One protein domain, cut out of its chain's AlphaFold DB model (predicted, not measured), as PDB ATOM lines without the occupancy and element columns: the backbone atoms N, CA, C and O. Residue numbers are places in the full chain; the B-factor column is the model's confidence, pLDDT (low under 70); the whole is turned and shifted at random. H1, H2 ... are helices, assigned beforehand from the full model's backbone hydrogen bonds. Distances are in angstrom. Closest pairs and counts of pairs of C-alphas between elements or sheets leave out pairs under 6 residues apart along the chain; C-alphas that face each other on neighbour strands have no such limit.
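What this domain is: This is residues 2 to 190 of the 197 residues of an uncharacterized protein of marine sediment metagenome (UniProt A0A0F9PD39). Two lobes of crossed helices sit side by side along the longest axis: in one, H3, H5, H6, H7 and H8 surround H4; in the other, H1, H2, H9 and H10 gather round the long H11. The chain passes between the lobes at the turn from H2 to H3 and again in the link from H8 to H9, and the start of H3 packs on H11. The printed part has 189 residues, with eleven named helices, H1 to H11 in order, and no named strand; the class is all helix. It is compact, with a radius of gyration of the C-alphas of 16.7 A and spans of 50 by 37 by 30 A.

Where its parts are: H1 is residues 2 to 10, from C-alpha 2 at (-32.291, -17.969, 60.803), and H2 is residues 14 to 21. H3, residues 23 to 38, is 23.1 A long from first to last C-alpha. H4 is residues 42 to 52, H5 residues 58 to 73, 22.3 A long, and H6 residues 87 to 99. H7 is residues 102 to 107, H8 residues 109 to 119 and H9 residues 130 to 137. H10, residues 149 to 165, is 25.0 A long. H11, residues 170 to 190, is 31.0 A long and ends at C-alpha 190 at (-34.631, -11.391, 31.781).

How they stand to each other: H11 and H4 are the hubs, touching 5 helices each. H11 touches H1 at a steep tilt of 64 degrees, closest C-alphas Tyr 9 and Thr 177, 5.6 A apart. It touches H2 at Lys 21 and Glu 172, 4.4 A between C-alphas. It is about perpendicular to H10 at 84 degrees and touches it, closest C-alphas Arg 160 and Pro 170, 4.7 A. It touches H9 with residues 174 to 182 alone, closest C-alphas Ser 132 and Trp 178, 5.8 A. H3 touches H11 with residues 23 to 24 alone, closest C-alphas Trp 23 and Ala 175, 6.3 A. H4 touches H6 at a shallow tilt of 13 degrees, opposite ways, closest C-alphas Val 48 and Ala 93, 4.6 A. It also touches H3, H5, H7 and H8; the closest C-alphas of H4 and H8, Arg 43 and Ala 119, are 5.1 A apart. H6 and H7 form a helical hairpin. H4 and H11 are apart. Every O i to N i+4 pair is within hydrogen-bond range in H1 to H6 and H8 to H10; H11 has 15 of 17, and H7 0 of 2, with 2 of 3 O i to N i+3 pairs.

The domain as a whole: The C-alphas farthest apart, Gly 3 and Gly 75, are 50.4 A apart. The printed part has no cut. The links H5 to H6 and H9 to H10 are long. Mean pLDDT of the printed part is 93.4; residues 184 to 190 are under 70.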
ATOM      1  N   LYS A   2     -31.631 -16.669  61.089       97.94
ATOM      2  CA  LYS A   2     -32.291 -17.969  60.803       97.94
ATOM      3  C   LYS A   2     -33.581 -17.816  59.980       97.94
ATOM      4  O   LYS A   2     -33.727 -18.448  58.943       97.94
ATOM      5  N   GLY A   3     -34.471 -16.913  60.404       98.38
ATOM      6  CA  GLY A   3     -35.736 -16.646  59.706       98.38
ATOM      7  C   GLY A   3     -35.571 -16.223  58.242       98.38
ATOM      8  O   GLY A   3     -36.381 -16.613  57.414       98.38
ATOM      9  N   ASN A   4     -34.490 -15.516  57.892       98.38
ATOM     10  CA  ASN A   4     -34.224 -15.118  56.505       98.38
ATOM     11  C   ASN A   4     -33.821 -16.328  55.647       98.38
ATOM     12  O   ASN A   4     -34.256 -16.449  54.504       98.38
ATOM     13  N   VAL A   5     -33.019 -17.242  56.208       98.62
ATOM     14  CA  VAL A   5     -32.641 -18.500  55.545       98.62
ATOM     15  C   VAL A   5     -33.893 -19.345  55.291       98.62
ATOM     16  O   VAL A   5     -34.138 -19.743  54.153       98.62
ATOM     17  N   LEU A   6     -34.733 -19.532  56.319       98.62
ATOM     18  CA  LEU A   6     -35.999 -20.265  56.209       98.62
ATOM     19  C   LEU A   6     -36.957 -19.628  55.200       98.62
ATOM     20  O   LEU A   6     -37.554 -20.344  54.407       98.62
ATOM     21  N   GLN A   7     -37.056 -18.299  55.162       98.19
ATOM     22  CA  GLN A   7     -37.897 -17.601  54.189       98.19
ATOM     23  C   GLN A   7     -37.452 -17.872  52.743       98.19
ATOM     24  O   GLN A   7     -38.286 -18.050  51.856       98.19
ATOM     25  N   VAL A   8     -36.140 -17.909  52.475       97.94
ATOM     26  CA  VAL A   8     -35.634 -18.272  51.142       97.94
ATOM     27  C   VAL A   8     -35.915 -19.742  50.844       97.94
ATOM     28  O   VAL A   8     -36.399 -20.044  49.755       97.94
ATOM     29  N   TYR A   9     -35.685 -20.638  51.802       98.38
ATOM     30  CA  TYR A   9     -35.986 -22.060  51.651       98.38
ATOM     31  C   TYR A   9     -37.469 -22.311  51.325       98.38
ATOM     32  O   TYR A   9     -37.772 -22.940  50.320       98.38
ATOM     33  N   GLN A  10     -38.389 -21.724  52.095       97.81
ATOM     34  CA  GLN A  10     -39.844 -21.876  51.938       97.81
ATOM     35  C   GLN A  10     -40.385 -21.346  50.604       97.81
ATOM     36  O   GLN A  10     -41.484 -21.703  50.197       97.81
ATOM     37  N   SER A  11     -39.632 -20.484  49.922       96.56
ATOM     38  CA  SER A  11     -39.998 -20.011  48.585       96.56
ATOM     39  C   SER A  11     -39.560 -20.943  47.449       96.56
ATOM     40  O   SER A  11     -39.911 -20.682  46.300       96.56
ATOM     41  N   CYS A  12     -38.747 -21.961  47.746       96.88
ATOM     42  CA  CYS A  12     -38.307 -22.951  46.771       96.88
ATOM     43  C   CYS A  12     -39.405 -24.002  46.596       96.88
ATOM     44  O   CYS A  12     -40.010 -24.460  47.566       96.88
ATOM     45  N   SER A  13     -39.641 -24.422  45.359       96.00
ATOM     46  CA  SER A  13     -40.494 -25.574  45.076       96.00
ATOM     47  C   SER A  13     -39.857 -26.876  45.589       96.00
ATOM     48  O   SER A  13     -38.629 -26.969  45.677       96.00
ATOM     49  N   PRO A  14     -40.648 -27.933  45.857       95.44
ATOM     50  CA  PRO A  14     -40.101 -29.239  46.231       95.44
ATOM     51  C   PRO A  14     -39.087 -29.792  45.215       95.44
ATOM     52  O   PRO A  14     -38.100 -30.411  45.605       95.44
ATOM     53  N   GLY A  15     -39.298 -29.523  43.920       94.44
ATOM     54  CA  GLY A  15     -38.366 -29.899  42.854       94.44
ATOM     55  C   GLY A  15     -37.024 -29.171  42.959       94.44
ATOM     56  O   GLY A  15     -35.982 -29.813  42.888       94.44
ATOM     57  N   GLU A  16     -37.034 -27.858  43.217       94.88
ATOM     58  CA  GLU A  16     -35.801 -27.092  43.444       94.88
ATOM     59  C   GLU A  16     -35.062 -27.556  44.700       94.88
ATOM     60  O   GLU A  16     -33.833 -27.605  44.696       94.88
ATOM     61  N   VAL A  17     -35.775 -27.899  45.778       97.00
ATOM     62  CA  VAL A  17     -35.141 -28.433  46.994       97.00
ATOM     63  C   VAL A  17     -34.440 -29.756  46.687       97.00
ATOM     64  O   VAL A  17     -33.257 -29.900  46.995       97.00
ATOM     65  N   LEU A  18     -35.140 -30.691  46.034       94.00
ATOM     66  CA  LEU A  18     -34.594 -31.998  45.666       94.00
ATOM     67  C   LEU A  18     -33.387 -31.869  44.728       94.00
ATOM     68  O   LEU A  18     -32.366 -32.509  44.949       94.00
ATOM     69  N   GLU A  19     -33.473 -31.008  43.714       92.25
ATOM     70  CA  GLU A  19     -32.389 -30.798  42.754       92.25
ATOM     71  C   GLU A  19     -31.147 -30.163  43.396       92.25
ATOM     72  O   GLU A  19     -30.015 -30.458  42.996       92.25
ATOM     73  N   ASN A  20     -31.333 -29.254  44.357       96.00
ATOM     74  CA  ASN A  20     -30.243 -28.429  44.871       96.00
ATOM     75  C   ASN A  20     -29.619 -28.944  46.170       96.00
ATOM     76  O   ASN A  20     -28.467 -28.594  46.429       96.00
ATOM     77  N   LYS A  21     -30.297 -29.788  46.958       95.75
ATOM     78  CA  LYS A  21     -29.691 -30.358  48.174       95.75
ATOM     79  C   LYS A  21     -28.472 -31.240  47.861       95.75
ATOM     80  O   LYS A  21     -27.456 -31.146  48.542       95.75
ATOM     81  N   ASP A  22     -28.490 -31.942  46.725       95.00
ATOM     82  CA  ASP A  22     -27.409 -32.837  46.284       95.00
ATOM     83  C   ASP A  22     -26.236 -32.096  45.607       95.00
ATOM     84  O   ASP A  22     -25.391 -32.701  44.938       95.00
ATOM     85  N   TRP A  23     -26.158 -30.764  45.720       96.50
ATOM     86  CA  TRP A  23     -25.109 -29.973  45.067       96.50
ATOM     87  C   TRP A  23     -23.698 -30.455  45.437       96.50
ATOM     88  O   TRP A  23     -22.879 -30.709  44.551       96.50
ATOM     89  N   TYR A  24     -23.432 -30.649  46.730       97.00
ATOM     90  CA  TYR A  24     -22.127 -31.110  47.209       97.00
ATOM     91  C   TYR A  24     -21.875 -32.592  46.927       97.00
ATOM     92  O   TYR A  24     -20.734 -32.962  46.665       97.00
ATOM     93  N   VAL A  25     -22.923 -33.421  46.882       95.94
ATOM     94  CA  VAL A  25     -22.819 -34.824  46.445       95.94
ATOM     95  C   VAL A  25     -22.312 -34.882  45.003       95.94
ATOM     96  O   VAL A  25     -21.340 -35.575  44.713       95.94
ATOM     97  N   ARG A  26     -22.888 -34.079  44.098       96.81
ATOM     98  CA  ARG A  26     -22.416 -33.982  42.704       96.81
ATOM     99  C   ARG A  26     -20.988 -33.447  42.602       96.81
ATOM    100  O   ARG A  26     -20.208 -33.951  41.796       96.81
ATOM    101  N   ALA A  27     -20.631 -32.450  43.416       97.62
ATOM    102  CA  ALA A  27     -19.262 -31.937  43.473       97.62
ATOM    103  C   ALA A  27     -18.266 -33.020  43.923       97.62
ATOM    104  O   ALA A  27     -17.204 -33.168  43.319       97.62
ATOM    105  N   ARG A  28     -18.630 -33.816  44.932       98.12
ATOM    106  CA  ARG A  28     -17.829 -34.941  45.417       98.12
ATOM    107  C   ARG A  28     -17.661 -36.033  44.364       98.12
ATOM    108  O   ARG A  28     -16.533 -36.455  44.145       98.12
ATOM    109  N   LEU A  29     -18.733 -36.445  43.685       98.31
ATOM    110  CA  LEU A  29     -18.667 -37.457  42.620       98.31
ATOM    111  C   LEU A  29     -17.690 -37.048  41.507       98.31
ATOM    112  O   LEU A  29     -16.940 -37.871  40.983       98.31
ATOM    113  N   TRP A  30     -17.656 -35.756  41.167       98.56
ATOM    114  CA  TRP A  30     -16.663 -35.235  40.231       98.56
ATOM    115  C   TRP A  30     -15.235 -35.374  40.781       98.56
ATOM    116  O   TRP A  30     -14.343 -35.827  40.060       98.56
ATOM    117  N   CYS A  31     -15.020 -35.037  42.058       98.62
ATOM    118  CA  CYS A  31     -13.724 -35.210  42.717       98.62
ATOM    119  C   CYS A  31     -13.284 -36.675  42.765       98.62
ATOM    120  O   CYS A  31     -12.123 -36.946  42.495       98.62
ATOM    121  N   GLU A  32     -14.187 -37.606  43.075       98.62
ATOM    122  CA  GLU A  32     -13.920 -39.050  43.111       98.62
ATOM    123  C   GLU A  32     -13.478 -39.575  41.745       98.62
ATOM    124  O   GLU A  32     -12.483 -40.293  41.640       98.62
ATOM    125  N   HIS A  33     -14.151 -39.143  40.679       98.62
ATOM    126  CA  HIS A  33     -13.760 -39.510  39.324       98.62
ATOM    127  C   HIS A  33     -12.345 -39.011  38.982       98.62
ATOM    128  O   HIS A  33     -11.526 -39.776  38.473       98.62
ATOM    129  N   ARG A  34     -12.020 -37.747  39.285       98.69
ATOM    130  CA  ARG A  34     -10.681 -37.193  39.008       98.69
ATOM    131  C   ARG A  34      -9.590 -37.737  39.919       98.69
ATOM    132  O   ARG A  34      -8.474 -37.937  39.453       98.69
ATOM    133  N   ALA A  35      -9.919 -38.026  41.171       98.56
ATOM    134  CA  ALA A  35      -9.043 -38.717  42.106       98.56
ATOM    135  C   ALA A  35      -8.584 -40.062  41.523       98.56
ATOM    136  O   ALA A  35      -7.383 -40.315  41.448       98.56
ATOM    137  N   GLY A  36      -9.520 -40.857  40.990       98.50
ATOM    138  CA  GLY A  36      -9.199 -42.107  40.298       98.50
ATOM    139  C   GLY A  36      -8.353 -41.915  39.035       98.50
ATOM    140  O   GLY A  36      -7.397 -42.655  38.826       98.50
ATOM    141  N   MET A  37      -8.656 -40.906  38.209       98.44
ATOM    142  CA  MET A  37      -7.910 -40.648  36.965       98.44
ATOM    143  C   MET A  37      -6.453 -40.227  37.196       98.44
ATOM    144  O   MET A  37      -5.583 -40.614  36.421       98.44
ATOM    145  N   TYR A  38      -6.192 -39.427  38.231       98.31
ATOM    146  CA  TYR A  38      -4.870 -38.847  38.491       98.31
ATOM    147  C   TYR A  38      -4.128 -39.507  39.661       98.31
ATOM    148  O   TYR A  38      -3.065 -39.025  40.045       98.31
ATOM    149  N   ASN A  39      -4.662 -40.605  40.212       97.25
ATOM    150  CA  ASN A  39      -4.111 -41.325  41.366       97.25
ATOM    151  C   ASN A  39      -3.881 -40.409  42.587       97.25
ATOM    152  O   ASN A  39      -2.783 -40.327  43.137       97.25
ATOM    153  N   LEU A  40      -4.931 -39.686  42.977       98.19
ATOM    154  CA  LEU A  40      -4.941 -38.749  44.102       98.19
ATOM    155  C   LEU A  40      -6.063 -39.094  45.079       98.19
ATOM    156  O   LEU A  40      -7.045 -39.731  44.719       98.19
ATOM    157  N   GLU A  41      -5.968 -38.574  46.297       98.00
ATOM    158  CA  GLU A  41      -7.072 -38.600  47.255       98.00
ATOM    159  C   GLU A  41      -8.198 -37.628  46.862       98.00
ATOM    160  O   GLU A  41      -7.953 -36.506  46.402       98.00
ATOM    161  N   VAL A  42      -9.452 -38.002  47.143       98.25
ATOM    162  CA  VAL A  42     -10.641 -37.153  46.897       98.25
ATOM    163  C   VAL A  42     -10.492 -35.791  47.577       98.25
ATOM    164  O   VAL A  42     -10.818 -34.753  46.996       98.25
ATOM    165  N   ARG A  43      -9.948 -35.780  48.802       98.06
ATOM    166  CA  ARG A  43      -9.703 -34.554  49.572       98.06
ATOM    167  C   ARG A  43      -8.671 -33.646  48.895       98.06
ATOM    168  O   ARG A  43      -8.832 -32.430  48.943       98.06
ATOM    169  N   THR A  44      -7.662 -34.204  48.224       98.56
ATOM    170  CA  THR A  44      -6.672 -33.433  47.452       98.56
ATOM    171  C   THR A  44      -7.336 -32.727  46.275       98.56
ATOM    172  O   THR A  44      -7.179 -31.515  46.117       98.56
ATOM    173  N   VAL A  45      -8.162 -33.440  45.505       98.56
ATOM    174  CA  VAL A  45      -8.920 -32.853  44.386       98.56
ATOM    175  C   VAL A  45      -9.897 -31.777  44.875       98.56
ATOM    176  O   VAL A  45      -9.963 -30.686  44.304       98.56
ATOM    177  N   ALA A  46     -10.598 -32.025  45.983       98.19
ATOM    178  CA  ALA A  46     -11.450 -31.023  46.621       98.19
ATOM    179  C   ALA A  46     -10.653 -29.778  47.062       98.19
ATOM    180  O   ALA A  46     -11.124 -28.648  46.909       98.19
ATOM    181  N   GLY A  47      -9.421 -29.965  47.546       98.00
ATOM    182  CA  GLY A  47      -8.500 -28.885  47.903       98.00
ATOM    183  C   GLY A  47      -8.129 -28.014  46.700       98.00
ATOM    184  O   GLY A  47      -8.184 -26.787  46.797       98.00
ATOM    185  N   VAL A  48      -7.841 -28.633  45.549       97.94
ATOM    186  CA  VAL A  48      -7.583 -27.941  44.272       97.94
ATOM    187  C   VAL A  48      -8.778 -27.077  43.867       97.94
ATOM    188  O   VAL A  48      -8.630 -25.866  43.681       97.94
ATOM    189  N   ILE A  49      -9.981 -27.661  43.802       97.38
ATOM    190  CA  ILE A  49     -11.218 -26.939  43.453       97.38
ATOM    191  C   ILE A  49     -11.463 -25.778  44.422       97.38
ATOM    192  O   ILE A  49     -11.872 -24.682  44.014       97.38
ATOM    193  N   SER A  50     -11.214 -26.000  45.714       96.88
ATOM    194  CA  SER A  50     -11.414 -24.978  46.734       96.88
ATOM    195  C   SER A  50     -10.444 -23.807  46.583       96.88
ATOM    196  O   SER A  50     -10.873 -22.644  46.581       96.88
ATOM    197  N   ALA A  51      -9.158 -24.092  46.358       96.19
ATOM    198  CA  ALA A  51      -8.131 -23.083  46.132       96.19
ATOM    199  C   ALA A  51      -8.391 -22.249  44.865       96.19
ATOM    200  O   ALA A  51      -8.134 -21.041  44.884       96.19
ATOM    201  N   LEU A  52      -8.962 -22.850  43.814       95.44
ATOM    202  CA  LEU A  52      -9.329 -22.181  42.557       95.44
ATOM    203  C   LEU A  52     -10.668 -21.417  42.609       95.44
ATOM    204  O   LEU A  52     -10.962 -20.613  41.722       95.44
ATOM    205  N   SER A  53     -11.479 -21.617  43.653       92.00
ATOM    206  CA  SER A  53     -12.838 -21.061  43.769       92.00
ATOM    207  C   SER A  53     -12.980 -19.526  43.802       92.00
ATOM    208  O   SER A  53     -14.074 -19.030  43.490       92.00
ATOM    209  N   PRO A  54     -11.978 -18.707  44.191       88.94
ATOM    210  CA  PRO A  54     -12.146 -17.257  44.206       88.94
ATOM    211  C   PRO A  54     -12.488 -16.689  42.824       88.94
ATOM    212  O   PRO A  54     -11.698 -16.776  41.889       88.94
ATOM    213  N   ARG A  55     -13.675 -16.066  42.729       80.00
ATOM    214  CA  ARG A  55     -14.241 -15.439  41.515       80.00
ATOM    215  C   ARG A  55     -14.384 -16.374  40.303       80.00
ATOM    216  O   ARG A  55     -14.615 -15.885  39.202       80.00
ATOM    217  N   ASN A  56     -14.333 -17.688  40.510       84.25
ATOM    218  CA  ASN A  56     -14.451 -18.673  39.441       84.25
ATOM    219  C   ASN A  56     -15.895 -19.194  39.330       84.25
ATOM    220  O   ASN A  56     -16.562 -19.437  40.341       84.25
ATOM    221  N   LYS A  57     -16.408 -19.335  38.103       91.00
ATOM    222  CA  LYS A  57     -17.707 -19.989  37.866       91.00
ATOM    223  C   LYS A  57     -17.529 -21.488  38.069       91.00
ATOM    224  O   LYS A  57     -16.472 -22.005  37.745       91.00
ATOM    225  N   TRP A  58     -18.548 -22.183  38.566       93.69
ATOM    226  CA  TRP A  58     -18.432 -23.605  38.899       93.69
ATOM    227  C   TRP A  58     -17.930 -24.444  37.718       93.69
ATOM    228  O   TRP A  58     -16.923 -25.128  37.837       93.69
ATOM    229  N   GLU A  59     -18.551 -24.291  36.551       94.50
ATOM    230  CA  GLU A  59     -18.217 -25.051  35.345       94.50
ATOM    231  C   GLU A  59     -16.786 -24.758  34.873       94.50
ATOM    232  O   GLU A  59     -16.063 -25.658  34.457       94.50
ATOM    233  N   ARG A  60     -16.349 -23.496  34.986       94.50
ATOM    234  CA  ARG A  60     -14.975 -23.108  34.649       94.50
ATOM    235  C   ARG A  60     -13.970 -23.593  35.693       94.50
ATOM    236  O   ARG A  60     -12.873 -23.976  35.312       94.50
ATOM    237  N   ASN A  61     -14.347 -23.627  36.968       96.19
ATOM    238  CA  ASN A  61     -13.518 -24.158  38.044       96.19
ATOM    239  C   ASN A  61     -13.223 -25.646  37.821       96.19
ATOM    240  O   ASN A  61     -12.078 -26.053  37.956       96.19
ATOM    241  N   LEU A  62     -14.214 -26.433  37.389       97.31
ATOM    242  CA  LEU A  62     -13.997 -27.842  37.042       97.31
ATOM    243  C   LEU A  62     -12.988 -28.011  35.896       97.31
ATOM    244  O   LEU A  62     -12.101 -28.851  35.988       97.31
ATOM    245  N   ILE A  63     -13.087 -27.189  34.847       96.00
ATOM    246  CA  ILE A  63     -12.140 -27.208  33.717       96.00
ATOM    247  C   ILE A  63     -10.733 -26.798  34.172       96.00
ATOM    248  O   ILE A  63      -9.762 -27.478  33.853       96.00
ATOM    249  N   ASP A  64     -10.625 -25.700  34.925       95.62
ATOM    250  CA  ASP A  64      -9.347 -25.191  35.436       95.62
ATOM    251  C   ASP A  64      -8.683 -26.220  36.377       95.62
ATOM    252  O   ASP A  64      -7.472 -26.424  36.313       95.62
ATOM    253  N   ALA A  65      -9.470 -26.889  37.229       97.50
ATOM    254  CA  ALA A  65      -8.996 -27.943  38.121       97.50
ATOM    255  C   ALA A  65      -8.515 -29.169  37.337       97.50
ATOM    256  O   ALA A  65      -7.423 -29.654  37.601       97.50
ATOM    257  N   ASP A  66      -9.279 -29.639  36.349       97.75
ATOM    258  CA  ASP A  66      -8.888 -30.778  35.511       97.75
ATOM    259  C   ASP A  66      -7.596 -30.493  34.732       97.75
ATOM    260  O   ASP A  66      -6.683 -31.314  34.719       97.75
ATOM    261  N   GLN A  67      -7.471 -29.285  34.165       96.50
ATOM    262  CA  GLN A  67      -6.251 -28.841  33.490       96.50
ATOM    263  C   GLN A  67      -5.047 -28.829  34.443       96.50
ATOM    264  O   GLN A  67      -3.956 -29.250  34.062       96.50
ATOM    265  N   LEU A  68      -5.230 -28.350  35.675       97.75
ATOM    266  CA  LEU A  68      -4.171 -28.305  36.680       97.75
ATOM    267  C   LEU A  68      -3.750 -29.704  37.136       97.75
ATOM    268  O   LEU A  68      -2.556 -29.976  37.229       97.75
ATOM    269  N   LEU A  69      -4.710 -30.592  37.389       98.38
ATOM    270  CA  LEU A  69      -4.439 -31.977  37.772       98.38
ATOM    271  C   LEU A  69      -3.693 -32.716  36.655       98.38
ATOM    272  O   LEU A  69      -2.678 -33.354  36.921       98.38
ATOM    273  N   TYR A  70      -4.127 -32.544  35.402       97.81
ATOM    274  CA  TYR A  70      -3.415 -33.049  34.231       97.81
ATOM    275  C   TYR A  70      -1.989 -32.496  34.143       97.81
ATOM    276  O   TYR A  70      -1.056 -33.245  33.844       97.81
ATOM    277  N   ALA A  71      -1.805 -31.200  34.418       97.31
ATOM    278  CA  ALA A  71      -0.493 -30.564  34.397       97.31
ATOM    279  C   ALA A  71       0.471 -31.244  35.378       97.31
ATOM    280  O   ALA A  71       1.542 -31.696  34.978       97.31
ATOM    281  N   VAL A  72       0.042 -31.383  36.634       97.88
ATOM    282  CA  VAL A  72       0.824 -32.022  37.700       97.88
ATOM    283  C   VAL A  72       1.111 -33.486  37.373       97.88
ATOM    284  O   VAL A  72       2.259 -33.915  37.480       97.88
ATOM    285  N   PHE A  73       0.104 -34.235  36.915       97.75
ATOM    286  CA  PHE A  73       0.242 -35.655  36.581       97.75
ATOM    287  C   PHE A  73       1.290 -35.914  35.485       97.75
ATOM    288  O   PHE A  73       2.003 -36.912  35.533       97.75
ATOM    289  N   ASN A  74       1.424 -34.996  34.524       97.31
ATOM    290  CA  ASN A  74       2.387 -35.097  33.423       97.31
ATOM    291  C   ASN A  74       3.702 -34.330  33.678       97.31
ATOM    292  O   ASN A  74       4.527 -34.211  32.773       97.31
ATOM    293  N   GLY A  75       3.910 -33.787  34.882       96.75
ATOM    294  CA  GLY A  75       5.132 -33.058  35.236       96.75
ATOM    295  C   GLY A  75       5.271 -31.671  34.592       96.75
ATOM    296  O   GLY A  75       6.377 -31.131  34.532       96.75
ATOM    297  N   TYR A  76       4.179 -31.077  34.107       97.06
ATOM    298  CA  TYR A  76       4.168 -29.693  33.629       97.06
ATOM    299  C   TYR A  76       4.143 -28.710  34.798       97.06
ATOM    300  O   TYR A  76       3.470 -28.942  35.794       97.06
ATOM    301  N   SER A  77       4.808 -27.565  34.649       93.06
ATOM    302  CA  SER A  77       4.796 -26.506  35.659       93.06
ATOM    303  C   SER A  77       3.455 -25.765  35.728       93.06
ATOM    304  O   SER A  77       2.683 -25.715  34.767       93.06
ATOM    305  N   ALA A  78       3.212 -25.080  36.851       89.62
ATOM    306  CA  ALA A  78       2.002 -24.285  37.075       89.62
ATOM    307  C   ALA A  78       1.739 -23.213  35.999       89.62
ATOM    308  O   ALA A  78       0.588 -22.856  35.760       89.62
ATOM    309  N   SER A  79       2.779 -22.712  35.321       87.94
ATOM    310  CA  SER A  79       2.642 -21.718  34.247       87.94
ATOM    311  C   SER A  79       1.941 -22.255  32.995       87.94
ATOM    312  O   SER A  79       1.521 -21.463  32.157       87.94
ATOM    313  N   TRP A  80       1.816 -23.577  32.854       90.56
ATOM    314  CA  TRP A  80       1.052 -24.201  31.773       90.56
ATOM    315  C   TRP A  80      -0.469 -24.070  31.975       90.56
ATOM    316  O   TRP A  80      -1.241 -24.130  31.018       90.56
ATOM    317  N   VAL A  81      -0.915 -23.866  33.218       85.19
ATOM    318  CA  VAL A  81      -2.334 -23.810  33.572       85.19
ATOM    319  C   VAL A  81      -2.902 -22.426  33.262       85.19
ATOM    320  O   VAL A  81      -2.494 -21.420  33.845       85.19
ATOM    321  N   VAL A  82      -3.909 -22.374  32.387       84.25
ATOM    322  CA  VAL A  82      -4.625 -21.139  32.049       84.25
ATOM    323  C   VAL A  82      -5.936 -21.103  32.824       84.25
ATOM    324  O   VAL A  82      -6.976 -21.575  32.365       84.25
ATOM    325  N   SER A  83      -5.891 -20.508  34.014       83.19
ATOM    326  CA  SER A  83      -7.064 -20.382  34.878       83.19
ATOM    327  C   SER A  83      -7.705 -18.997  34.816       83.19
ATOM    328  O   SER A  83      -7.060 -17.984  34.554       83.19
ATOM    329  N   SER A  84      -9.002 -18.959  35.114       81.12
ATOM    330  CA  SER A  84      -9.780 -17.728  35.281       81.12
ATOM    331  C   SER A  84      -9.640 -17.070  36.667       81.12
ATOM    332  O   SER A  84     -10.242 -16.021  36.910       81.12
ATOM    333  N   THR A  85      -8.865 -17.665  37.585       87.81
ATOM    334  CA  THR A  85      -8.580 -17.103  38.917       87.81
ATOM    335  C   THR A  85      -7.207 -16.419  38.996       87.81
ATOM    336  O   THR A  85      -6.481 -16.290  38.014       87.81
ATOM    337  N   PHE A  86      -6.838 -15.929  40.182       89.25
ATOM    338  CA  PHE A  86      -5.550 -15.278  40.416       89.25
ATOM    339  C   PHE A  86      -4.387 -16.281  40.373       89.25
ATOM    340  O   PHE A  86      -4.478 -17.352  40.966       89.25
ATOM    341  N   MET A  87      -3.240 -15.893  39.805       91.62
ATOM    342  CA  MET A  87      -2.054 -16.764  39.727       91.62
ATOM    343  C   MET A  87      -1.618 -17.323  41.094       91.62
ATOM    344  O   MET A  87      -1.295 -18.496  41.212       91.62
ATOM    345  N   LYS A  88      -1.716 -16.537  42.175       92.69
ATOM    346  CA  LYS A  88      -1.440 -17.019  43.545       92.69
ATOM    347  C   LYS A  88      -2.315 -18.211  43.972       92.69
ATOM    348  O   LYS A  88      -1.892 -19.039  44.769       92.69
ATOM    349  N   ASN A  89      -3.552 -18.269  43.479       93.94
ATOM    350  CA  ASN A  89      -4.499 -19.344  43.751       93.94
ATOM    351  C   ASN A  89      -4.209 -20.564  42.873       93.94
ATOM    352  O   ASN A  89      -4.335 -21.680  43.363       93.94
ATOM    353  N   VAL A  90      -3.756 -20.347  41.634       94.62
ATOM    354  CA  VAL A  90      -3.252 -21.412  40.753       94.62
ATOM    355  C   VAL A  90      -2.022 -22.077  41.364       94.62
ATOM    356  O   VAL A  90      -2.014 -23.290  41.508       94.62
ATOM    357  N   LEU A  91      -1.031 -21.297  41.806       95.44
ATOM    358  CA  LEU A  91       0.175 -21.816  42.464       95.44
ATOM    359  C   LEU A  91      -0.168 -22.623  43.721       95.44
ATOM    360  O   LEU A  91       0.303 -23.738  43.889       95.44
ATOM    361  N   LYS A  92      -1.077 -22.109  44.556       95.38
ATOM    362  CA  LYS A  92      -1.569 -22.842  45.727       95.38
ATOM    363  C   LYS A  92      -2.246 -24.160  45.351       95.38
ATOM    364  O   LYS A  92      -2.002 -25.173  45.992       95.38
ATOM    365  N   ALA A  93      -3.126 -24.145  44.353       96.81
ATOM    366  CA  ALA A  93      -3.801 -25.348  43.882       96.81
ATOM    367  C   ALA A  93      -2.804 -26.360  43.295       96.81
ATOM    368  O   ALA A  93      -2.939 -27.559  43.522       96.81
ATOM    369  N   TYR A  94      -1.773 -25.871  42.609       97.50
ATOM    370  CA  TYR A  94      -0.683 -26.678  42.082       97.50
ATOM    371  C   TYR A  94       0.104 -27.352  43.212       97.50
ATOM    372  O   TYR A  94       0.288 -28.563  43.167       97.50
ATOM    373  N   ASP A  95       0.471 -26.617  44.265       97.31
ATOM    374  CA  ASP A  95       1.141 -27.180  45.445       97.31
ATOM    375  C   ASP A  95       0.265 -28.214  46.172       97.31
ATOM    376  O   ASP A  95       0.764 -29.255  46.601       97.31
ATOM    377  N   ILE A  96      -1.048 -27.967  46.283       97.81
ATOM    378  CA  ILE A  96      -1.996 -28.943  46.847       97.81
ATOM    379  C   ILE A  96      -1.942 -30.251  46.062       97.81
ATOM    380  O   ILE A  96      -1.839 -31.310  46.673       97.81
ATOM    381  N   ALA A  97      -2.015 -30.183  44.731       98.06
ATOM    382  CA  ALA A  97      -2.005 -31.361  43.872       98.06
ATOM    383  C   ALA A  97      -0.645 -32.075  43.884       98.06
ATOM    384  O   ALA A  97      -0.600 -33.289  44.058       98.06
ATOM    385  N   LEU A  98       0.454 -31.328  43.744       97.75
ATOM    386  CA  LEU A  98       1.810 -31.869  43.654       97.75
ATOM    387  C   LEU A  98       2.252 -32.544  44.956       97.75
ATOM    388  O   LEU A  98       2.824 -33.631  44.925       97.75
ATOM    389  N   TYR A  99       1.990 -31.905  46.097       97.81
ATOM    390  CA  TYR A  99       2.431 -32.400  47.402       97.81
ATOM    391  C   TYR A  99       1.343 -33.168  48.155       97.81
ATOM    392  O   TYR A  99       1.605 -33.659  49.249       97.81
ATOM    393  N   GLN A 100       0.132 -33.264  47.593       97.31
ATOM    394  CA  GLN A 100      -1.040 -33.885  48.221       97.31
ATOM    395  C   GLN A 100      -1.367 -33.274  49.591       97.31
ATOM    396  O   GLN A 100      -1.612 -33.972  50.572       97.31
ATOM    397  N   ARG A 101      -1.352 -31.936  49.647       96.00
ATOM    398  CA  ARG A 101      -1.507 -31.139  50.874       96.00
ATOM    399  C   ARG A 101      -2.804 -30.324  50.879       96.00
ATOM    400  O   ARG A 101      -2.751 -29.096  50.743       96.00
ATOM    401  N   PRO A 102      -3.989 -30.957  50.977       94.69
ATOM    402  CA  PRO A 102      -5.273 -30.255  50.921       94.69
ATOM    403  C   PRO A 102      -5.446 -29.197  52.019       94.69
ATOM    404  O   PRO A 102      -6.179 -28.230  51.813       94.69
ATOM    405  N   GLU A 103      -4.731 -29.312  53.139       93.06
ATOM    406  CA  GLU A 103      -4.737 -28.332  54.225       93.06
ATOM    407  C   GLU A 103      -4.258 -26.936  53.780       93.06
ATOM    408  O   GLU A 103      -4.625 -25.924  54.376       93.06
ATOM    409  N   LEU A 104      -3.512 -26.824  52.671       90.44
ATOM    410  CA  LEU A 104      -3.117 -25.523  52.114       90.44
ATOM    411  C   LEU A 104      -4.323 -24.705  51.609       90.44
ATOM    412  O   LEU A 104      -4.247 -23.466  51.524       90.44
ATOM    413  N   ALA A 105      -5.457 -25.353  51.312       85.69
ATOM    414  CA  ALA A 105      -6.714 -24.679  50.987       85.69
ATOM    415  C   ALA A 105      -7.386 -24.041  52.219       85.69
ATOM    416  O   ALA A 105      -8.242 -23.168  52.062       85.69
ATOM    417  N   GLU A 106      -6.982 -24.400  53.439       81.75
ATOM    418  CA  GLU A 106      -7.664 -24.016  54.683       81.75
ATOM    419  C   GLU A 106      -7.290 -22.616  55.202       81.75
ATOM    420  O   GLU A 106      -7.804 -22.158  56.215       81.75
ATOM    421  N   ASN A 107      -6.468 -21.867  54.460       76.94
ATOM    422  CA  ASN A 107      -6.029 -20.506  54.810       76.94
ATOM    423  C   ASN A 107      -7.156 -19.449  54.890       76.94
ATOM    424  O   ASN A 107      -6.891 -18.284  55.177       76.94
ATOM    425  N   GLY A 108      -8.401 -19.809  54.581       86.44
ATOM    426  CA  GLY A 108      -9.556 -18.934  54.736       86.44
ATOM    427  C   GLY A 108     -10.803 -19.736  55.078       86.44
ATOM    428  O   GLY A 108     -11.038 -20.794  54.500       86.44
ATOM    429  N   LEU A 109     -11.643 -19.197  55.963       91.81
ATOM    430  CA  LEU A 109     -12.852 -19.872  56.460       91.81
ATOM    431  C   LEU A 109     -13.742 -20.412  55.341       91.81
ATOM    432  O   LEU A 109     -14.189 -21.552  55.382       91.81
ATOM    433  N   LYS A 110     -13.952 -19.613  54.287       92.69
ATOM    434  CA  LYS A 110     -14.747 -20.027  53.128       92.69
ATOM    435  C   LYS A 110     -14.119 -21.207  52.384       92.69
ATOM    436  O   LYS A 110     -14.841 -22.120  52.003       92.69
ATOM    437  N   THR A 111     -12.816 -21.172  52.115       93.44
ATOM    438  CA  THR A 111     -12.151 -22.239  51.352       93.44
ATOM    439  C   THR A 111     -11.996 -23.506  52.188       93.44
ATOM    440  O   THR A 111     -12.164 -24.599  51.654       93.44
ATOM    441  N   GLN A 112     -11.797 -23.376  53.501       94.44
ATOM    442  CA  GLN A 112     -11.846 -24.496  54.438       94.44
ATOM    443  C   GLN A 112     -13.239 -25.141  54.472       94.44
ATOM    444  O   GLN A 112     -13.361 -26.339  54.241       94.44
ATOM    445  N   ALA A 113     -14.304 -24.354  54.664       96.00
ATOM    446  CA  ALA A 113     -15.672 -24.870  54.647       96.00
ATOM    447  C   ALA A 113     -16.008 -25.541  53.307       96.00
ATOM    448  O   ALA A 113     -16.603 -26.612  53.284       96.00
ATOM    449  N   PHE A 114     -15.582 -24.946  52.189       96.44
ATOM    450  CA  PHE A 114     -15.849 -25.492  50.860       96.44
ATOM    451  C   PHE A 114     -15.100 -26.802  50.594       96.44
ATOM    452  O   PHE A 114     -15.671 -27.711  49.999       96.44
ATOM    453  N   LEU A 115     -13.860 -26.924  51.080       97.12
ATOM    454  CA  LEU A 115     -13.132 -28.192  51.093       97.12
ATOM    455  C   LEU A 115     -13.904 -29.243  51.899       97.12
ATOM    456  O   LEU A 115     -14.172 -30.321  51.379       97.12
ATOM    457  N   ASN A 116     -14.293 -28.913  53.132       96.56
ATOM    458  CA  ASN A 116     -14.949 -29.853  54.040       96.56
ATOM    459  C   ASN A 116     -16.291 -30.346  53.485       96.56
ATOM    460  O   ASN A 116     -16.494 -31.551  53.425       96.56
ATOM    461  N   CYS A 117     -17.148 -29.455  52.972       97.06
ATOM    462  CA  CYS A 117     -18.436 -29.842  52.381       97.06
ATOM    463  C   CYS A 117     -18.305 -30.798  51.180       97.06
ATOM    464  O   CYS A 117     -19.217 -31.573  50.915       97.06
ATOM    465  N   ILE A 118     -17.205 -30.736  50.420       97.31
ATOM    466  CA  ILE A 118     -16.954 -31.664  49.302       97.31
ATOM    467  C   ILE A 118     -16.312 -32.965  49.814       97.31
ATOM    468  O   ILE A 118     -16.668 -34.065  49.384       97.31
ATOM    469  N   ALA A 119     -15.335 -32.846  50.715       95.94
ATOM    470  CA  ALA A 119     -14.524 -33.960  51.197       95.94
ATOM    471  C   ALA A 119     -15.245 -34.852  52.219       95.94
ATOM    472  O   ALA A 119     -14.890 -36.025  52.334       95.94
ATOM    473  N   ASP A 120     -16.252 -34.333  52.915       94.56
ATOM    474  CA  ASP A 120     -17.057 -35.059  53.892       94.56
ATOM    475  C   ASP A 120     -18.547 -34.687  53.734       94.56
ATOM    476  O   ASP A 120     -18.955 -33.591  54.131       94.56
ATOM    477  N   PRO A 121     -19.379 -35.589  53.171       88.56
ATOM    478  CA  PRO A 121     -20.806 -35.336  52.968       88.56
ATOM    479  C   PRO A 121     -21.608 -35.284  54.279       88.56
ATOM    480  O   PRO A 121     -22.792 -34.966  54.243       88.56
ATOM    481  N   SER A 122     -20.989 -35.613  55.415       90.50
ATOM    482  CA  SER A 122     -21.613 -35.602  56.741       90.50
ATOM    483  C   SER A 122     -21.178 -34.429  57.623       90.50
ATOM    484  O   SER A 122     -21.660 -34.304  58.750       90.50
ATOM    485  N   CYS A 123     -20.286 -33.558  57.135       93.19
ATOM    486  CA  CYS A 123     -19.776 -32.457  57.945       93.19
ATOM    487  C   CYS A 123     -20.853 -31.404  58.262       93.19
ATOM    488  O   CYS A 123     -21.851 -31.234  57.559       93.19
ATOM    489  N   ASP A 124     -20.614 -30.628  59.316       94.25
ATOM    490  CA  ASP A 124     -21.498 -29.546  59.762       94.25
ATOM    491  C   ASP A 124     -21.087 -28.161  59.218       94.25
ATOM    492  O   ASP A 124     -21.566 -27.121  59.693       94.25
ATOM    493  N   ALA A 125     -20.173 -28.139  58.242       96.44
ATOM    494  CA  ALA A 125     -19.625 -26.922  57.669       96.44
ATOM    495  C   ALA A 125     -20.653 -26.197  56.787       96.44
ATOM    496  O   ALA A 125     -21.515 -26.798  56.144       96.44
ATOM    497  N   VAL A 126     -20.534 -24.869  56.733       97.75
ATOM    498  CA  VAL A 126     -21.391 -24.006  55.916       97.75
ATOM    499  C   VAL A 126     -20.515 -23.036  55.143       97.75
ATOM    500  O   VAL A 126     -19.748 -22.275  55.726       97.75
ATOM    501  N   VAL A 127     -20.650 -23.018  53.817       96.62
ATOM    502  CA  VAL A 127     -19.875 -22.108  52.968       96.62
ATOM    503  C   VAL A 127     -20.519 -20.726  52.945       96.62
ATOM    504  O   VAL A 127     -21.412 -20.446  52.148       96.62
ATOM    505  N   ILE A 128     -20.024 -19.813  53.780       96.38
ATOM    506  CA  ILE A 128     -20.459 -18.413  53.757       96.38
ATOM    507  C   ILE A 128     -19.686 -17.631  52.687       96.38
ATOM    508  O   ILE A 128     -18.595 -17.103  52.908       96.38
ATOM    509  N   ASP A 129     -20.274 -17.562  51.493       93.19
ATOM    510  CA  ASP A 129     -19.876 -16.655  50.415       93.19
ATOM    511  C   ASP A 129     -20.788 -15.412  50.349       93.19
ATOM    512  O   ASP A 129     -21.661 -15.206  51.190       93.19
ATOM    513  N   VAL A 130     -20.612 -14.560  49.332       92.44
ATOM    514  CA  VAL A 130     -21.427 -13.340  49.189       92.44
ATOM    515  C   VAL A 130     -22.924 -13.632  49.033       92.44
ATOM    516  O   VAL A 130     -23.742 -12.840  49.487       92.44
ATOM    517  N   TRP A 131     -23.308 -14.741  48.399       94.38
ATOM    518  CA  TRP A 131     -24.715 -15.086  48.184       94.38
ATOM    519  C   TRP A 131     -25.347 -15.645  49.449       94.38
ATOM    520  O   TRP A 131     -26.437 -15.225  49.825       94.38
ATOM    521  N   SER A 132     -24.618 -16.505  50.146       96.00
ATOM    522  CA  SER A 132     -25.026 -17.040  51.442       96.00
ATOM    523  C   SER A 132     -25.123 -15.916  52.481       96.00
ATOM    524  O   SER A 132     -26.044 -15.886  53.299       96.00
ATOM    525  N   LEU A 133     -24.233 -14.922  52.400       95.94
ATOM    526  CA  LEU A 133     -24.293 -13.725  53.233       95.94
ATOM    527  C   LEU A 133     -25.540 -12.872  52.930       95.94
ATOM    528  O   LEU A 133     -26.216 -12.419  53.850       95.94
ATOM    529  N   ARG A 134     -25.889 -12.687  51.652       96.19
ATOM    530  CA  ARG A 134     -27.123 -11.986  51.251       96.19
ATOM    531  C   ARG A 134     -28.376 -12.664  51.794       96.19
ATOM    532  O   ARG A 134     -29.259 -11.986  52.308       96.19
ATOM    533  N   VAL A 135     -28.431 -13.994  51.709       97.69
ATOM    534  CA  VAL A 135     -29.546 -14.799  52.229       97.69
ATOM    535  C   VAL A 135     -29.676 -14.632  53.742       97.69
ATOM    536  O   VAL A 135     -30.734 -14.234  54.219       97.69
ATOM    537  N   VAL A 136     -28.606 -14.866  54.511       97.81
ATOM    538  CA  VAL A 136     -28.687 -14.848  55.984       97.81
ATOM    539  C   VAL A 136     -28.977 -13.451  56.543       97.81
ATOM    540  O   VAL A 136     -29.686 -13.315  57.545       97.81
ATOM    541  N   LEU A 137     -28.488 -12.402  55.874       96.44
ATOM    542  CA  LEU A 137     -28.775 -11.013  56.235       96.44
ATOM    543  C   LEU A 137     -30.138 -10.527  55.725       96.44
ATOM    544  O   LEU A 137     -30.632  -9.525  56.231       96.44
ATOM    545  N   GLY A 138     -30.762 -11.233  54.778       96.12
ATOM    546  CA  GLY A 138     -32.013 -10.797  54.154       96.12
ATOM    547  C   GLY A 138     -31.840  -9.602  53.207       96.12
ATOM    548  O   GLY A 138     -32.816  -8.934  52.883       96.12
ATOM    549  N   ASP A 139     -30.616  -9.326  52.745       94.62
ATOM    550  CA  ASP A 139     -30.302  -8.217  51.839       94.62
ATOM    551  C   ASP A 139     -29.655  -8.748  50.556       94.62
ATOM    552  O   ASP A 139     -28.447  -8.962  50.476       94.62
ATOM    553  N   MET A 140     -30.468  -8.922  49.511       92.44
ATOM    554  CA  MET A 140     -30.019  -9.384  48.193       92.44
ATOM    555  C   MET A 140     -29.183  -8.354  47.415       92.44
ATOM    556  O   MET A 140     -28.527  -8.721  46.435       92.44
ATOM    557  N   SER A 141     -29.204  -7.082  47.825       90.44
ATOM    558  CA  SER A 141     -28.476  -5.984  47.178       90.44
ATOM    559  C   SER A 141     -27.057  -5.802  47.729       90.44
ATOM    560  O   SER A 141     -26.209  -5.207  47.055       90.44
ATOM    561  N   MET A 142     -26.774  -6.381  48.902       90.19
ATOM    562  CA  MET A 142     -25.499  -6.273  49.605       90.19
ATOM    563  C   MET A 142     -24.302  -6.559  48.684       90.19
ATOM    564  O   MET A 142     -24.251  -7.563  47.957       90.19
ATOM    565  N   LYS A 143     -23.298  -5.680  48.729       87.81
ATOM    566  CA  LYS A 143     -22.015  -5.861  48.036       87.81
ATOM    567  C   LYS A 143     -21.091  -6.791  48.823       87.81
ATOM    568  O   LYS A 143     -21.207  -6.914  50.037       87.81
ATOM    569  N   ALA A 144     -20.166  -7.442  48.118       81.88
ATOM    570  CA  ALA A 144     -19.156  -8.285  48.749       81.88
ATOM    571  C   ALA A 144     -18.335  -7.478  49.768       81.88
ATOM    572  O   ALA A 144     -17.911  -6.361  49.473       81.88
ATOM    573  N   ARG A 145     -18.106  -8.068  50.940       83.62
ATOM    574  CA  ARG A 145     -17.280  -7.519  52.016       83.62
ATOM    575  C   ARG A 145     -16.492  -8.637  52.680       83.62
ATOM    576  O   ARG A 145     -16.876  -9.803  52.578       83.62
ATOM    577  N   GLU A 146     -15.414  -8.271  53.353       83.31
ATOM    578  CA  GLU A 146     -14.689  -9.193  54.218       83.31
ATOM    579  C   GLU A 146     -15.562  -9.599  55.413       83.31
ATOM    580  O   GLU A 146     -16.334  -8.793  55.942       83.31
ATOM    581  N   ILE A 147     -15.473 -10.870  55.802       87.00
ATOM    582  CA  ILE A 147     -16.234 -11.447  56.909       87.00
ATOM    583  C   ILE A 147     -15.228 -11.820  57.991       87.00
ATOM    584  O   ILE A 147     -14.346 -12.643  57.756       87.00
ATOM    585  N   LYS A 148     -15.364 -11.208  59.168       86.25
ATOM    586  CA  LYS A 148     -14.559 -11.550  60.343       86.25
ATOM    587  C   LYS A 148     -14.914 -12.951  60.858       86.25
ATOM    588  O   LYS A 148     -16.030 -13.425  60.640       86.25
ATOM    589  N   HIS A 149     -13.976 -13.586  61.558       83.19
ATOM    590  CA  HIS A 149     -14.132 -14.946  62.089       83.19
ATOM    591  C   HIS A 149     -15.381 -15.125  62.966       83.19
ATOM    592  O   HIS A 149     -16.156 -16.049  62.735       83.19
ATOM    593  N   ASP A 150     -15.606 -14.218  63.917       86.44
ATOM    594  CA  ASP A 150     -16.771 -14.216  64.813       86.44
ATOM    595  C   ASP A 150     -18.097 -14.188  64.035       86.44
ATOM    596  O   ASP A 150     -19.021 -14.952  64.314       86.44
ATOM    597  N   LYS A 151     -18.163 -13.357  62.992       93.88
ATOM    598  CA  LYS A 151     -19.342 -13.242  62.132       93.88
ATOM    599  C   LYS A 151     -19.552 -14.449  61.232       93.88
ATOM    600  O   LYS A 151     -20.698 -14.801  60.971       93.88
ATOM    601  N   TYR A 152     -18.486 -15.094  60.769       95.75
ATOM    602  CA  TYR A 152     -18.607 -16.291  59.938       95.75
ATOM    603  C   TYR A 152     -19.351 -17.412  60.672       95.75
ATOM    604  O   TYR A 152     -20.253 -18.032  60.105       95.75
ATOM    605  N   GLU A 153     -19.006 -17.641  61.939       96.31
ATOM    606  CA  GLU A 153     -19.646 -18.675  62.753       96.31
ATOM    607  C   GLU A 153     -21.088 -18.302  63.111       96.31
ATOM    608  O   GLU A 153     -21.985 -19.129  62.970       96.31
ATOM    609  N   GLU A 154     -21.351 -17.037  63.454       97.06
ATOM    610  CA  GLU A 154     -22.713 -16.528  63.669       97.06
ATOM    611  C   GLU A 154     -23.621 -16.784  62.448       97.06
ATOM    612  O   GLU A 154     -24.761 -17.244  62.583       97.06
ATOM    613  N   TYR A 155     -23.112 -16.540  61.237       97.75
ATOM    614  CA  TYR A 155     -23.844 -16.824  60.003       97.75
ATOM    615  C   TYR A 155     -24.008 -18.322  59.758       97.75
ATOM    616  O   TYR A 155     -25.101 -18.751  59.396       97.75
ATOM    617  N   SER A 156     -22.965 -19.118  59.992       98.12
ATOM    618  CA  SER A 156     -23.007 -20.578  59.842       98.12
ATOM    619  C   SER A 156     -24.050 -21.204  60.770       98.12
ATOM    620  O   SER A 156     -24.868 -22.009  60.326       98.12
ATOM    621  N   GLN A 157     -24.126 -20.751  62.025       98.31
ATOM    622  CA  GLN A 157     -25.141 -21.189  62.985       98.31
ATOM    623  C   GLN A 157     -26.571 -20.913  62.510       98.31
ATOM    624  O   GLN A 157     -27.456 -21.744  62.707       98.31
ATOM    625  N   ALA A 158     -26.818 -19.795  61.823       98.56
ATOM    626  CA  ALA A 158     -28.142 -19.523  61.267       98.56
ATOM    627  C   ALA A 158     -28.571 -20.568  60.219       98.56
ATOM    628  O   ALA A 158     -29.745 -20.937  60.196       98.56
ATOM    629  N   TYR A 159     -27.639 -21.065  59.398       98.69
ATOM    630  CA  TYR A 159     -27.897 -22.156  58.451       98.69
ATOM    631  C   TYR A 159     -28.084 -23.498  59.156       98.69
ATOM    632  O   TYR A 159     -29.028 -24.210  58.825       98.69
ATOM    633  N   ARG A 160     -27.252 -23.820  60.157       98.56
ATOM    634  CA  ARG A 160     -27.388 -25.056  60.953       98.56
ATOM    635  C   ARG A 160     -28.755 -25.140  61.632       98.56
ATOM    636  O   ARG A 160     -29.443 -26.150  61.524       98.56
ATOM    637  N   LEU A 161     -29.175 -24.057  62.288       98.62
ATOM    638  CA  LEU A 161     -30.474 -23.982  62.959       98.62
ATOM    639  C   LEU A 161     -31.644 -24.044  61.974       98.62
ATOM    640  O   LEU A 161     -32.656 -24.662  62.287       98.62
ATOM    641  N   ALA A 162     -31.521 -23.409  60.804       98.56
ATOM    642  CA  ALA A 162     -32.549 -23.474  59.770       98.56
ATOM    643  C   ALA A 162     -32.668 -24.887  59.181       98.56
ATOM    644  O   ALA A 162     -33.780 -25.385  59.054       98.56
ATOM    645  N   GLY A 163     -31.545 -25.539  58.861       98.12
ATOM    646  CA  GLY A 163     -31.524 -26.911  58.349       98.12
ATOM    647  C   GLY A 163     -32.158 -27.892  59.330       98.12
ATOM    648  O   GLY A 163     -33.069 -28.623  58.960       98.12
ATOM    649  N   LYS A 164     -31.784 -27.806  60.614       98.19
ATOM    650  CA  LYS A 164     -32.363 -28.635  61.680       98.19
ATOM    651  C   LYS A 164     -33.889 -28.521  61.785       98.19
ATOM    652  O   LYS A 164     -34.544 -29.496  62.129       98.19
ATOM    653  N   GLU A 165     -34.460 -27.347  61.521       98.44
ATOM    654  CA  GLU A 165     -35.912 -27.122  61.603       98.44
ATOM    655  C   GLU A 165     -36.699 -27.848  60.502       98.44
ATOM    656  O   GLU A 165     -37.884 -28.117  60.677       98.44
ATOM    657  N   VAL A 166     -36.045 -28.181  59.386       97.38
ATOM    658  CA  VAL A 166     -36.669 -28.811  58.211       97.38
ATOM    659  C   VAL A 166     -35.993 -30.124  57.807       97.38
ATOM    660  O   VAL A 166     -36.187 -30.581  56.685       97.38
ATOM    661  N   ASP A 167     -35.208 -30.711  58.714       97.00
ATOM    662  CA  ASP A 167     -34.476 -31.970  58.526       97.00
ATOM    663  C   ASP A 167     -33.523 -31.974  57.311       97.00
ATOM    664  O   ASP A 167     -33.486 -32.903  56.509       97.00
ATOM    665  N   LEU A 168     -32.750 -30.891  57.166       97.19
ATOM    666  CA  LEU A 168     -31.662 -30.773  56.192       97.19
ATOM    667  C   LEU A 168     -30.313 -30.589  56.884       97.19
ATOM    668  O   LEU A 168     -30.193 -29.857  57.875       97.19
ATOM    669  N   LEU A 169     -29.269 -31.168  56.293       97.75
ATOM    670  CA  LEU A 169     -27.894 -30.872  56.665       97.75
ATOM    671  C   LEU A 169     -27.589 -29.380  56.429       97.75
ATOM    672  O   LEU A 169     -28.145 -28.753  55.517       97.75
ATOM    673  N   PRO A 170     -26.656 -28.783  57.192       98.06
ATOM    674  CA  PRO A 170     -26.314 -27.369  57.034       98.06
ATOM    675  C   PRO A 170     -25.865 -27.012  55.608       98.06
ATOM    676  O   PRO A 170     -26.266 -25.980  55.063       98.06
ATOM    677  N   MET A 171     -25.074 -27.889  54.985       97.69
ATOM    678  CA  MET A 171     -24.599 -27.753  53.607       97.69
ATOM    679  C   MET A 171     -25.722 -27.865  52.567       97.69
ATOM    680  O   MET A 171     -25.699 -27.144  51.571       97.69
ATOM    681  N   GLU A 172     -26.736 -28.699  52.808       98.06
ATOM    682  CA  GLU A 172     -27.908 -28.827  51.933       98.06
ATOM    683  C   GLU A 172     -28.764 -27.559  51.998       98.06
ATOM    684  O   GLU A 172     -29.098 -26.977  50.965       98.06
ATOM    685  N   MET A 173     -29.051 -27.071  53.211       98.50
ATOM    686  CA  MET A 173     -29.770 -25.810  53.422       98.50
ATOM    687  C   MET A 173     -29.040 -24.635  52.751       98.50
ATOM    688  O   MET A 173     -29.654 -23.797  52.080       98.50
ATOM    689  N   GLN A 174     -27.713 -24.584  52.896       98.25
ATOM    690  CA  GLN A 174     -26.882 -23.590  52.223       98.25
ATOM    691  C   GLN A 174     -26.977 -23.716  50.698       98.25
ATOM    692  O   GLN A 174     -27.227 -22.709  50.040       98.25
ATOM    693  N   ALA A 175     -26.848 -24.917  50.132       97.62
ATOM    694  CA  ALA A 175     -26.906 -25.139  48.688       97.62
ATOM    695  C   ALA A 175     -28.264 -24.754  48.079       97.62
ATOM    696  O   ALA A 175     -28.310 -23.998  47.106       97.62
ATOM    697  N   VAL A 176     -29.371 -25.201  48.683       98.25
ATOM    698  CA  VAL A 176     -30.739 -24.902  48.224       98.25
ATOM    699  C   VAL A 176     -30.977 -23.394  48.180       98.25
ATOM    700  O   VAL A 176     -31.332 -22.831  47.139       98.25
ATOM    701  N   THR A 177     -30.723 -22.706  49.293       98.31
ATOM    702  CA  THR A 177     -30.975 -21.262  49.382       98.31
ATOM    703  C   THR A 177     -30.002 -20.443  48.533       98.31
ATOM    704  O   THR A 177     -30.392 -19.422  47.957       98.31
ATOM    705  N   TRP A 178     -28.757 -20.898  48.376       97.00
ATOM    706  CA  TRP A 178     -27.771 -20.290  47.485       97.00
ATOM    707  C   TRP A 178     -28.178 -20.397  46.010       97.00
ATOM    708  O   TRP A 178     -28.104 -19.398  45.282       97.00
ATOM    709  N   CYS A 179     -28.663 -21.562  45.567       95.88
ATOM    710  CA  CYS A 179     -29.163 -21.767  44.205       95.88
ATOM    711  C   CYS A 179     -30.363 -20.857  43.918       95.88
ATOM    712  O   CYS A 179     -30.347 -20.117  42.926       95.88
ATOM    713  N   ALA A 180     -31.336 -20.803  44.831       95.44
ATOM    714  CA  ALA A 180     -32.493 -19.917  44.719       95.44
ATOM    715  C   ALA A 180     -32.083 -18.433  44.642       95.44
ATOM    716  O   ALA A 180     -32.520 -17.685  43.759       95.44
ATOM    717  N   ALA A 181     -31.174 -17.996  45.518       93.62
ATOM    718  CA  ALA A 181     -30.667 -16.626  45.548       93.62
ATOM    719  C   ALA A 181     -29.975 -16.221  44.233       93.62
ATOM    720  O   ALA A 181     -30.171 -15.104  43.735       93.62
ATOM    721  N   ARG A 182     -29.190 -17.129  43.638       89.19
ATOM    722  CA  ARG A 182     -28.522 -16.905  42.348       89.19
ATOM    723  C   ARG A 182     -29.485 -16.949  41.161       89.19
ATOM    724  O   ARG A 182     -29.319 -16.147  40.237       89.19
ATOM    725  N   GLY A 183     -30.479 -17.838  41.183       81.31
ATOM    726  CA  GLY A 183     -31.505 -17.971  40.144       81.31
ATOM    727  C   GLY A 183     -32.374 -16.719  40.007       81.31
ATOM    728  O   GLY A 183     -32.538 -16.194  38.904       81.31
ATOM    729  N   ARG A 184     -32.812 -16.136  41.131       69.50
ATOM    730  CA  ARG A 184     -33.626 -14.901  41.156       69.50
ATOM    731  C   ARG A 184     -32.976 -13.712  40.443       69.50
ATOM    732  O   ARG A 184     -33.673 -12.887  39.853       69.50
ATOM    733  N   LYS A 185     -31.640 -13.608  40.464       57.53
ATOM    734  CA  LYS A 185     -30.934 -12.549  39.725       57.53
ATOM    735  C   LYS A 185     -31.070 -12.729  38.209       57.53
ATOM    736  O   LYS A 185     -31.197 -11.728  37.511       57.53
ATOM    737  N   LYS A 186     -31.069 -13.968  37.702       57.28
ATOM    738  CA  LYS A 186     -31.271 -14.234  36.267       57.28
ATOM    739  C   LYS A 186     -32.684 -13.834  35.827       57.28
ATOM    740  O   LYS A 186     -32.818 -13.164  34.810       57.28
ATOM    741  N   ALA A 187     -33.703 -14.146  36.633       57.12
ATOM    742  CA  ALA A 187     -35.095 -13.791  36.340       57.12
ATOM    743  C   ALA A 187     -35.323 -12.269  36.269       57.12
ATOM    744  O   ALA A 187     -35.934 -11.789  35.320       57.12
ATOM    745  N   LYS A 188     -34.765 -11.482  37.207       51.44
ATOM    746  CA  LYS A 188     -34.866 -10.009  37.145       51.44
ATOM    747  C   LYS A 188     -34.210  -9.415  35.893       51.44
ATOM    748  O   LYS A 188     -34.768  -8.496  35.312       51.44
ATOM    749  N   VAL A 189     -33.059  -9.943  35.461       53.91
ATOM    750  CA  VAL A 189     -32.377  -9.469  34.240       53.91
ATOM    751  C   VAL A 189     -33.189  -9.799  32.982       53.91
ATOM    752  O   VAL A 189     -33.304  -8.945  32.108       53.91
ATOM    753  N   ALA A 190     -33.790 -10.991  32.910       47.97
ATOM    754  CA  ALA A 190     -34.631 -11.391  31.781       47.97
ATOM    755  C   ALA A 190     -35.897 -10.522  31.659       47.97
ATOM    756  O   ALA A 190     -36.218 -10.055  30.570       47.97
TER     757      ALA A 190